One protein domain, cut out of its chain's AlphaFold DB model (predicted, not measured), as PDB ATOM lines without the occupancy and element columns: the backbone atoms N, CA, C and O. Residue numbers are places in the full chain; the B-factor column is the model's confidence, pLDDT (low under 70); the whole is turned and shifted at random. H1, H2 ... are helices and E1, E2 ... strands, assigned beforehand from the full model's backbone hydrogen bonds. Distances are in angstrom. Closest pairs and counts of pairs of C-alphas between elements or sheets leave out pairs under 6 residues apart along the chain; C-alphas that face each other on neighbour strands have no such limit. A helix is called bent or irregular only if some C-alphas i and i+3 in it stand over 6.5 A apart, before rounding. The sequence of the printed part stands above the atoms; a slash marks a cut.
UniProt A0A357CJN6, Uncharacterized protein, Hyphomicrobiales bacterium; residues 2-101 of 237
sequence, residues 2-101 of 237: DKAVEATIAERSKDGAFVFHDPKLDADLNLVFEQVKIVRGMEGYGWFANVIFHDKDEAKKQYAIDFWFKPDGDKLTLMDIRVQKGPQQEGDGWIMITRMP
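AT A GLANCE: This is residues 2 to 101 of the 237 residues of an uncharacterized protein of Hyphomicrobiales bacterium (UniProt A0A357CJN6). One antiparallel sheet, E1 E2 E3 E4 E5 E6 in that order, curls like part of a barrel round the helix H1, but it stays open, with its edge strands E1 and E6 apart. The printed part has 100 residues, with H1 first and then six strands forming a meander, each strand the antiparallel neighbour of the one before. It is mostly strand and compact, with a radius of gyration of the C-alphas of 13.8 A, and its elongated outline spans 48 by 31 by 24 A.

HOW THE PARTS SIT: Start at H1, residues 2 to 11, where every O i to N i+4 pair is within hydrogen-bond range. H1 is on the sheet; its closest C-alphas to E1, residues 17 to 22, are those of Ile 9 and Phe 18, 5.7 A apart. E1 forms a hairpin with E2, residues 27 to 42, with N 18 and O 31 at 2.8 A. E2 bends by 100 degrees at residue 32, pairing with E1 over residues 27 to 31 and with E3, residues 46 to 55, over 31 to 42; N 40 and O 48 are 2.9 A apart. Next come the hairpins of E3 with E4, residues 62 to 72 (N 51 and O 65, 2.8 A), and of E4 with E5, residues 75 to 90 (N 66 and O 82, 2.7 A). E5 forms the last hairpin with E6, residues 93 to 98, with N 88 and O 95 at 2.8 A. In this folded sheet, one sheet bent back on itself, E1 E2 E3 face E5 E6, with E4 as the hinge.

IN THESE COORDINATES: Find C-alpha 2 at (170.742, 248.592, 146.773), where H1 begins. E2 spans 29.7 A, E3 28.0 A, E4 31.5 A and E5 41.8 A from first to last C-alpha. E6 ends at C-alpha 98, (152.628, 238.067, 137.537).

THE WHOLE: The two C-alphas farthest apart, those of Gly 73 and Gly 91, are 49.2 A apart. The printed part has no cut and no long link, and no printed residue is under 70 in pLDDT.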
ATOM      1  N   ASP A   2     170.009 249.412 147.752       91.19
ATOM      2  CA  ASP A   2     170.742 248.592 146.773       91.19
ATOM      3  C   ASP A   2     171.892 247.796 147.402       91.19
ATOM      4  O   ASP A   2     171.940 246.584 147.259       91.19
ATOM      5  N   LYS A   3     172.710 248.428 148.255       93.69
ATOM      6  CA  LYS A   3     173.761 247.727 149.021       93.69
ATOM      7  C   LYS A   3     173.248 246.575 149.900       93.69
ATOM      8  O   LYS A   3     173.957 245.597 150.083       93.69
ATOM      9  N   ALA A   4     172.052 246.695 150.481       96.00
ATOM     10  CA  ALA A   4     171.461 245.638 151.310       96.00
ATOM     11  C   ALA A   4     170.942 244.477 150.447       96.00
ATOM     12  O   ALA A   4     171.104 243.314 150.818       96.00
ATOM     13  N   VAL A   5     170.380 244.792 149.274       97.50
ATOM     14  CA  VAL A   5     170.010 243.799 148.255       97.50
ATOM     15  C   VAL A   5     171.255 243.056 147.772       97.50
ATOM     16  O   VAL A   5     171.300 241.835 147.862       97.50
ATOM     17  N   GLU A   6     172.291 243.777 147.340       96.50
ATOM     18  CA  GLU A   6     173.559 243.201 146.873       96.50
ATOM     19  C   GLU A   6     174.230 242.339 147.946       96.50
ATOM     20  O   GLU A   6     174.685 241.239 147.646       96.50
ATOM     21  N   ALA A   7     174.246 242.793 149.205       96.88
ATOM     22  CA  ALA A   7     174.779 242.010 150.318       96.88
ATOM     23  C   ALA A   7     173.997 240.705 150.532       96.88
ATOM     24  O   ALA A   7     174.609 239.651 150.671       96.88
ATOM     25  N   THR A   8     172.659 240.761 150.490       97.38
ATOM     26  CA  THR A   8     171.799 239.568 150.607       97.38
ATOM     27  C   THR A   8     172.050 238.589 149.460       97.38
ATOM     28  O   THR A   8     172.155 237.382 149.676       97.38
ATOM     29  N   ILE A   9     172.152 239.107 148.232       98.19
ATOM     30  CA  ILE A   9     172.451 238.312 147.041       98.19
ATOM     31  C   ILE A   9     173.812 237.638 147.198       98.19
ATOM     32  O   ILE A   9     173.909 236.430 146.999       98.19
ATOM     33  N   ALA A  10     174.846 238.385 147.586       97.56
ATOM     34  CA  ALA A  10     176.198 237.863 147.755       97.56
ATOM     35  C   ALA A  10     176.277 236.783 148.845       97.56
ATOM     36  O   ALA A  10     176.885 235.742 148.619       97.56
ATOM     37  N   GLU A  11     175.628 236.999 149.993       97.19
ATOM     38  CA  GLU A  11     175.585 236.047 151.112       97.19
ATOM     39  C   GLU A  11     174.952 234.706 150.717       97.19
ATOM     40  O   GLU A  11     175.405 233.649 151.150       97.19
ATOM     41  N   ARG A  12     173.922 234.743 149.868       96.94
ATOM     42  CA  ARG A  12     173.167 233.560 149.426       96.94
ATOM     43  C   ARG A  12     173.588 233.056 148.047       96.94
ATOM     44  O   ARG A  12     172.912 232.211 147.461       96.94
ATOM     45  N   SER A  13     174.677 233.587 147.494       97.81
ATOM     46  CA  SER A  13     175.183 233.143 146.201       97.81
ATOM     47  C   SER A  13     176.094 231.934 146.349       97.81
ATOM     48  O   SER A  13     177.003 231.910 147.178       97.81
ATOM     49  N   LYS A  14     175.897 230.944 145.483       96.38
ATOM     50  CA  LYS A  14     176.749 229.767 145.355       96.38
ATOM     51  C   LYS A  14     177.058 229.533 143.882       96.38
ATOM     52  O   LYS A  14     176.183 229.648 143.029       96.38
ATOM     53  N   ASP A  15     178.321 229.251 143.573       93.38
ATOM     54  CA  ASP A  15     178.775 228.955 142.208       93.38
ATOM     55  C   ASP A  15     178.337 230.016 141.175       93.38
ATOM     56  O   ASP A  15     177.907 229.696 140.064       93.38
ATOM     57  N   GLY A  16     178.415 231.294 141.566       91.44
ATOM     58  CA  GLY A  16     178.097 232.443 140.713       91.44
ATOM     59  C   GLY A  16     176.605 232.736 140.518       91.44
ATOM     60  O   GLY A  16     176.284 233.593 139.701       91.44
ATOM     61  N   ALA A  17     175.705 232.066 141.242       97.69
ATOM     62  CA  ALA A  17     174.270 232.338 141.201       97.69
ATOM     63  C   ALA A  17     173.693 232.541 142.602       97.69
ATOM     64  O   ALA A  17     174.064 231.842 143.542       97.69
ATOM     65  N   PHE A  18     172.761 233.479 142.721       98.50
ATOM     66  CA  PHE A  18     171.907 233.652 143.885       98.50
ATOM     67  C   PHE A  18     170.994 232.434 144.020       98.50
ATOM     68  O   PHE A  18     170.196 232.170 143.120       98.50
ATOM     69  N   VAL A  19     171.119 231.698 145.124       98.06
ATOM     70  CA  VAL A  19     170.261 230.548 145.410       98.06
ATOM     71  C   VAL A  19     169.091 231.025 146.258       98.06
ATOM     72  O   VAL A  19     169.263 231.452 147.402       98.06
ATOM     73  N   PHE A  20     167.892 230.969 145.688       96.88
ATOM     74  CA  PHE A  20     166.657 231.324 146.374       96.88
ATOM     75  C   PHE A  20     165.693 230.145 146.368       96.88
ATOM     76  O   PHE A  20     165.206 229.753 145.312       96.88
ATOM     77  N   HIS A  21     165.395 229.613 147.551       94.75
ATOM     78  CA  HIS A  21     164.340 228.624 147.714       94.75
ATOM     79  C   HIS A  21     162.973 229.301 147.591       94.75
ATOM     80  O   HIS A  21     162.615 230.143 148.416       94.75
ATOM     81  N   ASP A  22     162.220 228.953 146.552       93.69
ATOM     82  CA  ASP A  22     160.880 229.464 146.299       93.69
ATOM     83  C   ASP A  22     159.840 228.635 147.071       93.69
ATOM     84  O   ASP A  22     159.515 227.521 146.643       93.69
ATOM     85  N   PRO A  23     159.252 229.168 148.161       90.44
ATOM     86  CA  PRO A  23     158.350 228.398 149.015       90.44
ATOM     87  C   PRO A  23     157.060 227.985 148.296       90.44
ATOM     88  O   PRO A  23     156.423 227.007 148.675       90.44
ATOM     89  N   LYS A  24     156.660 228.685 147.224       88.56
ATOM     90  CA  LYS A  24     155.460 228.303 146.467       88.56
ATOM     91  C   LYS A  24     155.707 227.083 145.583       88.56
ATOM     92  O   LYS A  24     154.804 226.273 145.410       88.56
ATOM     93  N   LEU A  25     156.908 226.961 145.021       89.62
ATOM     94  CA  LEU A  25     157.273 225.866 144.116       89.62
ATOM     95  C   LEU A  25     157.990 224.708 144.816       89.62
ATOM     96  O   LEU A  25     158.148 223.656 144.198       89.62
ATOM     97  N   ASP A  26     158.423 224.898 146.064       89.31
ATOM     98  CA  ASP A  26     159.325 223.975 146.761       89.31
ATOM     99  C   ASP A  26     160.610 223.698 145.971       89.31
ATOM    100  O   ASP A  26     161.008 222.551 145.752       89.31
ATOM    101  N   ALA A  27     161.220 224.752 145.431       92.25
ATOM    102  CA  ALA A  27     162.338 224.599 144.515       92.25
ATOM    103  C   ALA A  27     163.365 225.715 144.664       92.25
ATOM    104  O   ALA A  27     163.016 226.890 144.784       92.25
ATOM    105  N   ASP A  28     164.637 225.339 144.570       95.69
ATOM    106  CA  ASP A  28     165.737 226.290 144.507       95.69
ATOM    107  C   ASP A  28     165.824 226.895 143.106       95.69
ATOM    108  O   ASP A  28     166.054 226.206 142.108       95.69
ATOM    109  N   LEU A  29     165.676 228.212 143.040       97.56
ATOM    110  CA  LEU A  29     165.966 229.011 141.863       97.56
ATOM    111  C   LEU A  29     167.435 229.432 141.910       97.56
ATOM    112  O   LEU A  29     167.892 230.013 142.895       97.56
ATOM    113  N   ASN A  30     168.166 229.160 140.830       98.31
ATOM    114  CA  ASN A  30     169.559 229.566 140.666       98.31
ATOM    115  C   ASN A  30     169.600 230.759 139.717       98.31
ATOM    116  O   ASN A  30     169.411 230.613 138.510       98.31
ATOM    117  N   LEU A  31     169.797 231.946 140.279       98.69
ATOM    118  CA  LEU A  31     169.483 233.197 139.608       98.69
ATOM    119  C   LEU A  31     170.710 234.091 139.446       98.69
ATOM    120  O   LEU A  31     171.516 234.248 140.361       98.69
ATOM    121  N   VAL A  32     170.826 234.730 138.290       98.56
ATOM    122  CA  VAL A  32     171.853 235.736 138.015       98.56
ATOM    123  C   VAL A  32     171.219 237.114 138.135       98.56
ATOM    124  O   VAL A  32     170.209 237.406 137.495       98.56
ATOM    125  N   PHE A  33     171.792 237.952 138.998       98.31
ATOM    126  CA  PHE A  33     171.335 239.322 139.216       98.31
ATOM    127  C   PHE A  33     171.527 240.172 137.957       98.31
ATOM    128  O   PHE A  33     172.615 240.189 137.383       98.31
ATOM    129  N   GLU A  34     170.492 240.918 137.572       98.12
ATOM    130  CA  GLU A  34     170.585 241.908 136.497       98.12
ATOM    131  C   GLU A  34     170.588 243.333 137.047       98.12
ATOM    132  O   GLU A  34     171.500 244.108 136.769       98.12
ATOM    133  N   GLN A  35     169.549 243.696 137.805       98.00
ATOM    134  CA  GLN A  35     169.379 245.056 138.312       98.00
ATOM    135  C   GLN A  35     168.326 245.145 139.418       98.00
ATOM    136  O   GLN A  35     167.357 244.384 139.450       98.00
ATOM    137  N   VAL A  36     168.440 246.170 140.260       98.38
ATOM    138  CA  VAL A  36     167.321 246.646 141.082       98.38
ATOM    139  C   VAL A  36     166.443 247.542 140.208       98.38
ATOM    140  O   VAL A  36     166.868 248.614 139.788       98.38
ATOM    141  N   LYS A  37     165.216 247.110 139.906       97.81
ATOM    142  CA  LYS A  37     164.308 247.842 139.009       97.81
ATOM    143  C   LYS A  37     163.634 249.024 139.695       97.81
ATOM    144  O   LYS A  37     163.501 250.089 139.100       97.81
ATOM    145  N   ILE A  38     163.138 248.820 140.913       96.69
ATOM    146  CA  ILE A  38     162.482 249.870 141.701       96.69
ATOM    147  C   ILE A  38     162.594 249.564 143.191       96.69
ATOM    148  O   ILE A  38     162.482 248.415 143.612       96.69
ATOM    149  N   VAL A  39     162.755 250.615 143.991       97.00
ATOM    150  CA  VAL A  39     162.674 250.562 145.451       97.00
ATOM    151  C   VAL A  39     161.511 251.436 145.910       97.00
ATOM    152  O   VAL A  39     161.431 252.607 145.540       97.00
ATOM    153  N   ARG A  40     160.615 250.879 146.727       95.12
ATOM    154  CA  ARG A  40     159.485 251.599 147.330       95.12
ATOM    155  C   ARG A  40     159.600 251.583 148.847       95.12
ATOM    156  O   ARG A  40     159.831 250.531 149.432       95.12
ATOM    157  N   GLY A  41     159.435 252.740 149.477       93.50
ATOM    158  CA  GLY A  41     159.277 252.850 150.926       93.50
ATOM    159  C   GLY A  41     157.800 252.844 151.307       93.50
ATOM    160  O   GLY A  41     156.968 253.357 150.561       93.50
ATOM    161  N   MET A  42     157.480 252.282 152.467       91.38
ATOM    162  CA  MET A  42     156.149 252.337 153.058       91.38
ATOM    163  C   MET A  42     156.277 252.601 154.554       91.38
ATOM    164  O   MET A  42     156.897 251.825 155.287       91.38
ATOM    165  N   GLU A  43     155.713 253.720 155.001       88.56
ATOM    166  CA  GLU A  43     155.827 254.184 156.382       88.56
ATOM    167  C   GLU A  43     155.342 253.118 157.372       88.56
ATOM    168  O   GLU A  43     154.289 252.519 157.189       88.56
ATOM    169  N   GLY A  44     156.147 252.824 158.397       88.25
ATOM    170  CA  GLY A  44     155.868 251.766 159.376       88.25
ATOM    171  C   GLY A  44     156.126 250.333 158.884       88.25
ATOM    172  O   GLY A  44     156.338 249.431 159.701       88.25
ATOM    173  N   TYR A  45     156.208 250.102 157.571       92.06
ATOM    174  CA  TYR A  45     156.369 248.768 156.984       92.06
ATOM    175  C   TYR A  45     157.775 248.488 156.455       92.06
ATOM    176  O   TYR A  45     158.187 247.332 156.506       92.06
ATOM    177  N   GLY A  46     158.540 249.512 156.075       95.06
ATOM    178  CA  GLY A  46     159.927 249.384 155.628       95.06
ATOM    179  C   GLY A  46     160.078 249.662 154.137       95.06
ATOM    180  O   GLY A  46     159.460 250.584 153.608       95.06
ATOM    181  N   TRP A  47     160.926 248.889 153.470       97.00
ATOM    182  CA  TRP A  47     161.290 249.089 152.073       97.00
ATOM    183  C   TRP A  47     161.160 247.800 151.270       97.00
ATOM    184  O   TRP A  47     161.514 246.727 151.747       97.00
ATOM    185  N   PHE A  48     160.713 247.934 150.026       97.69
ATOM    186  CA  PHE A  48     160.496 246.840 149.088       97.69
ATOM    187  C   PHE A  48     161.307 247.107 147.826       97.69
ATOM    188  O   PHE A  48     161.031 248.070 147.105       97.69
ATOM    189  N   ALA A  49     162.317 246.283 147.569       98.31
ATOM    190  CA  ALA A  49     163.115 246.346 146.352       98.31
ATOM    191  C   ALA A  49     162.638 245.268 145.378       98.31
ATOM    192  O   ALA A  49     162.706 244.091 145.702       98.31
ATOM    193  N   ASN A  50     162.169 245.662 144.197       98.44
ATOM    194  CA  ASN A  50     161.866 244.742 143.105       98.44
ATOM    195  C   ASN A  50     163.113 244.603 142.231       98.44
ATOM    196  O   ASN A  50     163.621 245.591 141.693       98.44
ATOM    197  N   VAL A  51     163.613 243.382 142.121       98.75
ATOM    198  CA  VAL A  51     164.917 243.058 141.551       98.75
ATOM    199  C   VAL A  51     164.721 242.092 140.391       98.75
ATOM    200  O   VAL A  51     163.940 241.147 140.491       98.75
ATOM    201  N   ILE A  52     165.404 242.351 139.281       98.75
ATOM    202  CA  ILE A  52     165.343 241.518 138.084       98.75
ATOM    203  C   ILE A  52     166.510 240.543 138.092       98.75
ATOM    204  O   ILE A  52     167.659 240.927 138.323       98.75
ATOM    205  N   PHE A  53     166.175 239.291 137.816       98.81
ATOM    206  CA  PHE A  53     167.112 238.197 137.630       98.81
ATOM    207  C   PHE A  53     166.775 237.441 136.349       98.81
ATOM    208  O   PHE A  53     165.639 237.500 135.873       98.81
ATOM    209  N   HIS A  54     167.719 236.641 135.867       98.62
ATOM    210  CA  HIS A  54     167.424 235.521 134.978       98.62
ATOM    211  C   HIS A  54     167.882 234.192 135.572       98.62
ATOM    212  O   HIS A  54     168.723 234.152 136.471       98.62
ATOM    213  N   ASP A  55     167.304 233.106 135.067       98.19
ATOM    214  CA  ASP A  55     167.751 231.742 135.340       98.19
ATOM    215  C   ASP A  55     169.187 231.528 134.849       98.19
ATOM    216  O   ASP A  55     169.511 231.887 133.717       98.19
ATOM    217  N   LYS A  56     170.040 230.924 135.682       97.94
ATOM    218  CA  LYS A  56     171.459 230.692 135.375       97.94
ATOM    219  C   LYS A  56     171.682 229.930 134.064       97.94
ATOM    220  O   LYS A  56     172.656 230.219 133.368       97.94
ATOM    221  N   ASP A  57     170.807 228.982 133.738       96.94
ATOM    222  CA  ASP A  57     170.991 228.070 132.607       96.94
ATOM    223  C   ASP A  57     170.172 228.484 131.371       96.94
ATOM    224  O   ASP A  57     170.450 228.034 130.259       96.94
ATOM    225  N   GLU A  58     169.187 229.373 131.528       96.62
ATOM    226  CA  GLU A  58     168.375 229.914 130.434       96.62
ATOM    227  C   GLU A  58     168.073 231.401 130.662       96.62
ATOM    228  O   GLU A  58     167.049 231.772 131.235       96.62
ATOM    229  N   ALA A  59     168.941 232.280 130.156       96.94
ATOM    230  CA  ALA A  59     168.838 233.723 130.383       96.94
ATOM    231  C   ALA A  59     167.519 234.357 129.888       96.94
ATOM    232  O   ALA A  59     167.140 235.434 130.346       96.94
ATOM    233  N   LYS A  60     166.779 233.706 128.975       96.81
ATOM    234  CA  LYS A  60     165.446 234.182 128.559       96.81
ATOM    235  C   LYS A  60     164.390 234.024 129.658       96.81
ATOM    236  O   LYS A  60     163.373 234.717 129.625       96.81
ATOM    237  N   LYS A  61     164.600 233.130 130.627       98.00
ATOM    238  CA  LYS A  61     163.725 232.960 131.791       98.00
ATOM    239  C   LYS A  61     164.037 234.030 132.830       98.00
ATOM    240  O   LYS A  61     164.848 233.825 133.729       98.00
ATOM    241  N   GLN A  62     163.372 235.171 132.707       98.38
ATOM    242  CA  GLN A  62     163.509 236.265 133.662       98.38
ATOM    243  C   GLN A  62     162.532 236.146 134.835       98.38
ATOM    244  O   GLN A  62     161.422 235.625 134.704       98.38
ATOM    245  N   TYR A  63     162.948 236.690 135.974       98.62
ATOM    246  CA  TYR A  63     162.178 236.783 137.205       98.62
ATOM    247  C   TYR A  63     162.195 238.222 137.715       98.62
ATOM    248  O   TYR A  63     163.210 238.913 137.635       98.62
ATOM    249  N   ALA A  64     161.081 238.650 138.305       98.56
ATOM    250  CA  ALA A  64     161.039 239.825 139.165       98.56
ATOM    251  C   ALA A  64     160.802 239.354 140.601       98.56
ATOM    252  O   ALA A  64     159.778 238.729 140.886       98.56
ATOM    253  N   ILE A  65     161.749 239.639 141.488       98.62
ATOM    254  CA  ILE A  65     161.754 239.174 142.874       98.62
ATOM    255  C   ILE A  65     161.801 240.377 143.805       98.62
ATOM    256  O   ILE A  65     162.655 241.252 143.680       98.62
ATOM    257  N   ASP A  66     160.866 240.417 144.739       98.38
ATOM    258  CA  ASP A  66     160.783 241.430 145.773       98.38
ATOM    259  C   ASP A  66     161.609 241.031 146.987       98.38
ATOM    260  O   ASP A  66     161.507 239.908 147.470       98.38
ATOM    261  N   PHE A  67     162.360 241.984 147.523       98.62
ATOM    262  CA  PHE A  67     163.037 241.887 148.806       98.62
ATOM    263  C   PHE A  67     162.387 242.886 149.754       98.62
ATOM    264  O   PHE A  67     162.364 244.089 149.470       98.62
ATOM    265  N   TRP A  68     161.878 242.403 150.882       98.19
ATOM    266  CA  TRP A  68     161.321 243.243 151.931       98.19
ATOM    267  C   TRP A  68     162.336 243.428 153.054       98.19
ATOM    268  O   TRP A  68     162.757 242.465 153.689       98.19
ATOM    269  N   PHE A  69     162.694 244.678 153.333       97.75
ATOM    270  CA  PHE A  69     163.577 245.055 154.431       97.75
ATOM    271  C   PHE A  69     162.868 245.963 155.433       97.75
ATOM    272  O   PHE A  69     162.124 246.869 155.047       97.75
ATOM    273  N   LYS A  70     163.173 245.801 156.723       95.25
ATOM    274  CA  LYS A  70     162.808 246.766 157.768       95.25
ATOM    275  C   LYS A  70     164.047 247.403 158.395       95.25
ATOM    276  O   LYS A  70     165.058 246.724 158.552       95.25
ATOM    277  N   PRO A  71     163.970 248.687 158.781       92.56
ATOM    278  CA  PRO A  71     164.977 249.290 159.642       92.56
ATOM    279  C   PRO A  71     165.035 248.583 161.001       92.56
ATOM    280  O   PRO A  71     163.996 248.362 161.625       92.56
ATOM    281  N   ASP A  72     166.247 248.280 161.448       88.62
ATOM    282  CA  ASP A  72     166.583 247.828 162.796       88.62
ATOM    283  C   ASP A  72     167.796 248.642 163.275       88.62
ATOM    284  O   ASP A  72     168.948 248.371 162.916       88.62
ATOM    285  N   GLY A  73     167.509 249.745 163.973       87.50
ATOM    286  CA  GLY A  73     168.487 250.801 164.236       87.50
ATOM    287  C   GLY A  73     169.084 251.347 162.934       87.50
ATOM    288  O   GLY A  73     168.357 251.772 162.037       87.50
ATOM    289  N   ASP A  74     170.412 251.291 162.824       87.06
ATOM    290  CA  ASP A  74     171.163 251.745 161.645       87.06
ATOM    291  C   ASP A  74     171.259 250.686 160.527       87.06
ATOM    292  O   ASP A  74     171.899 250.915 159.496       87.06
ATOM    293  N   LYS A  75     170.665 249.502 160.723       90.19
ATOM    294  CA  LYS A  75     170.725 248.381 159.777       90.19
ATOM    295  C   LYS A  75     169.389 248.171 159.072       90.19
ATOM    296  O   LYS A  75     168.334 248.606 159.524       90.19
ATOM    297  N   LEU A  76     169.450 247.478 157.939       94.19
ATOM    298  CA  LEU A  76     168.279 246.950 157.248       94.19
ATOM    299  C   LEU A  76     168.248 245.438 157.442       94.19
ATOM    300  O   LEU A  76     169.135 244.736 156.960       94.19
ATOM    301  N   THR A  77     167.223 244.957 158.131       94.69
ATOM    302  CA  THR A  77     166.972 243.534 158.341       94.69
ATOM    303  C   THR A  77     166.085 243.025 157.219       94.69
ATOM    304  O   THR A  77     165.018 243.590 156.961       94.69
ATOM    305  N   LEU A  78     166.532 241.978 156.526       96.44
ATOM    306  CA  LEU A  78     165.721 241.288 155.530       96.44
ATOM    307  C   LEU A  78     164.593 240.533 156.235       96.44
ATOM    308  O   LEU A  78     164.846 239.663 157.065       96.44
ATOM    309  N   MET A  79     163.355 240.848 155.873       96.69
ATOM    310  CA  MET A  79     162.162 240.222 156.432       96.69
ATOM    311  C   MET A  79     161.723 239.020 155.589       96.69
ATOM    312  O   MET A  79     161.547 237.927 156.130       96.69
ATOM    313  N   ASP A  80     161.588 239.218 154.272       96.69
ATOM    314  CA  ASP A  80     161.157 238.187 153.322       96.69
ATOM    315  C   ASP A  80     161.643 238.475 151.888       96.69
ATOM    316  O   ASP A  80     161.989 239.614 151.552       96.69
ATOM    317  N   ILE A  81     161.648 237.441 151.044       97.31
ATOM    318  CA  ILE A  81     161.897 237.516 149.601       97.31
ATOM    319  C   ILE A  81     160.768 236.778 148.874       97.31
ATOM    320  O   ILE A  81     160.482 235.629 149.197       97.31
ATOM    321  N   ARG A  82     160.147 237.397 147.860       96.88
ATOM    322  CA  ARG A  82     159.060 236.768 147.084       96.88
ATOM    323  C   ARG A  82     159.177 236.990 145.590       96.88
ATOM    324  O   ARG A  82     159.458 238.092 145.134       96.88
ATOM    325  N   VAL A  83     158.851 235.967 144.810       97.75
ATOM    326  CA  VAL A  83     158.686 236.107 143.358       97.75
ATOM    327  C   VAL A  83     157.415 236.906 143.071       97.75
ATOM    328  O   VAL A  83     156.307 236.432 143.313       97.75
ATOM    329  N   GLN A  84     157.571 238.103 142.508       97.19
ATOM    330  CA  GLN A  84     156.467 238.888 141.959       97.19
ATOM    331  C   GLN A  84     156.083 238.368 140.572       97.19
ATOM    332  O   GLN A  84     154.900 238.234 140.254       97.19
ATOM    333  N   LYS A  85     157.086 238.112 139.726       98.12
ATOM    334  CA  LYS A  85     156.894 237.598 138.370       98.12
ATOM    335  C   LYS A  85     157.849 236.460 138.075       98.12
ATOM    336  O   LYS A  85     159.037 236.574 138.369       98.12
ATOM    337  N   GLY A  86     157.326 235.401 137.472       97.25
ATOM    338  CA  GLY A  86     158.107 234.263 137.001       97.25
ATOM    339  C   GLY A  86     157.981 234.080 135.488       97.25
ATOM    340  O   GLY A  86     157.081 234.660 134.873       97.25
ATOM    341  N   PRO A  87     158.867 233.281 134.884       97.44
ATOM    342  CA  PRO A  87     158.849 233.009 133.460       97.44
ATOM    343  C   PRO A  87     157.715 232.035 133.107       97.44
ATOM    344  O   PRO A  87     157.535 231.004 133.753       97.44
ATOM    345  N   GLN A  88     156.982 232.334 132.040       96.38
ATOM    346  CA  GLN A  88     156.049 231.423 131.381       96.38
ATOM    347  C   GLN A  88     156.446 231.284 129.914       96.38
ATOM    348  O   GLN A  88     156.775 232.271 129.254       96.38
ATOM    349  N   GLN A  89     156.432 230.048 129.420       96.19
ATOM    350  CA  GLN A  89     156.741 229.767 128.028       96.19
ATOM    351  C   GLN A  89     155.573 230.204 127.140       96.19
ATOM    352  O   GLN A  89     154.427 229.821 127.381       96.19
ATOM    353  N   GLU A  90     155.877 230.964 126.093       94.44
ATOM    354  CA  GLU A  90     154.937 231.330 125.035       94.44
ATOM    355  C   GLU A  90     155.590 231.077 123.674       94.44
ATOM    356  O   GLU A  90     156.509 231.786 123.256       94.44
ATOM    357  N   GLY A  91     155.133 230.026 122.985       91.75
ATOM    358  CA  GLY A  91     155.775 229.538 121.763       91.75
ATOM    359  C   GLY A  91     157.240 229.161 122.008       91.75
ATOM    360  O   GLY A  91     157.554 228.405 122.930       91.75
ATOM    361  N   ASP A  92     158.134 229.734 121.201       90.75
ATOM    362  CA  ASP A  92     159.591 229.556 121.313       90.75
ATOM    363  C   ASP A  92     160.254 230.576 122.267       90.75
ATOM    364  O   ASP A  92     161.485 230.655 122.361       90.75
ATOM    365  N   GLY A  93     159.449 231.405 122.941       94.75
ATOM    366  CA  GLY A  93     159.891 232.477 123.826       94.75
ATOM    367  C   GLY A  93     159.461 232.296 125.280       94.75
ATOM    368  O   GLY A  93     158.754 231.358 125.649       94.75
ATOM    369  N   TRP A  94     159.896 233.244 126.107       97.31
ATOM    370  CA  TRP A  94     159.527 233.355 127.514       97.31
ATOM    371  C   TRP A  94     159.031 234.767 127.794       97.31
ATOM    372  O   TRP A  94     159.613 235.742 127.317       97.31
ATOM    373  N   ILE A  95     157.979 234.871 128.597       97.12
ATOM    374  CA  ILE A  95     157.488 236.139 129.133       97.12
ATOM    375  C   ILE A  95     157.473 236.088 130.659       97.12
ATOM    376  O   ILE A  95     157.325 235.024 131.254       97.12
ATOM    377  N   MET A  96     157.600 237.245 131.308       97.44
ATOM    378  CA  MET A  96     157.376 237.356 132.751       97.44
ATOM    379  C   MET A  96     155.892 237.556 133.046       97.44
ATOM    380  O   MET A  96     155.332 238.612 132.733       97.44
ATOM    381  N   ILE A  97     155.281 236.596 133.734       97.44
ATOM    382  CA  ILE A  97     153.903 236.694 134.218       97.44
ATOM    383  C   ILE A  97     153.858 236.998 135.708       97.44
ATOM    384  O   ILE A  97     154.687 236.525 136.483       97.44
ATOM    385  N   THR A  98     152.878 237.801 136.117       96.12
ATOM    386  CA  THR A  98     152.628 238.067 137.537       96.12
ATOM    387  C   THR A  98     152.181 236.790 138.232       96.12
ATOM    388  O   THR A  98     151.253 236.122 137.782       96.12
ATOM    389  N   ARG A  99     152.828 236.478 139.352       93.69
ATOM    390  CA  ARG A  99     152.436 235.383 140.226       93.69
ATOM    391  C   ARG A  99     151.294 235.846 141.125       93.69
ATOM    392  O   ARG A  99     151.400 236.885 141.771       93.69
ATOM    393  N   MET A 100     150.210 235.074 141.131       90.81
ATOM    394  CA  MET A 100     149.030 235.340 141.951       90.81
ATOM    395  C   MET A 100     148.955 234.385 143.152       90.81
ATOM    396  O   MET A 100     149.333 233.216 142.999       90.81
ATOM    397  N   PRO A 101     148.390 234.843 144.284       89.31
ATOM    398  CA  PRO A 101     148.122 236.242 144.627       89.31
ATOM    399  C   PRO A 101     149.397 237.099 144.684       89.31
ATOM    400  O   PRO A 101     150.501 236.611 144.917       89.31
TER     401      PRO A 101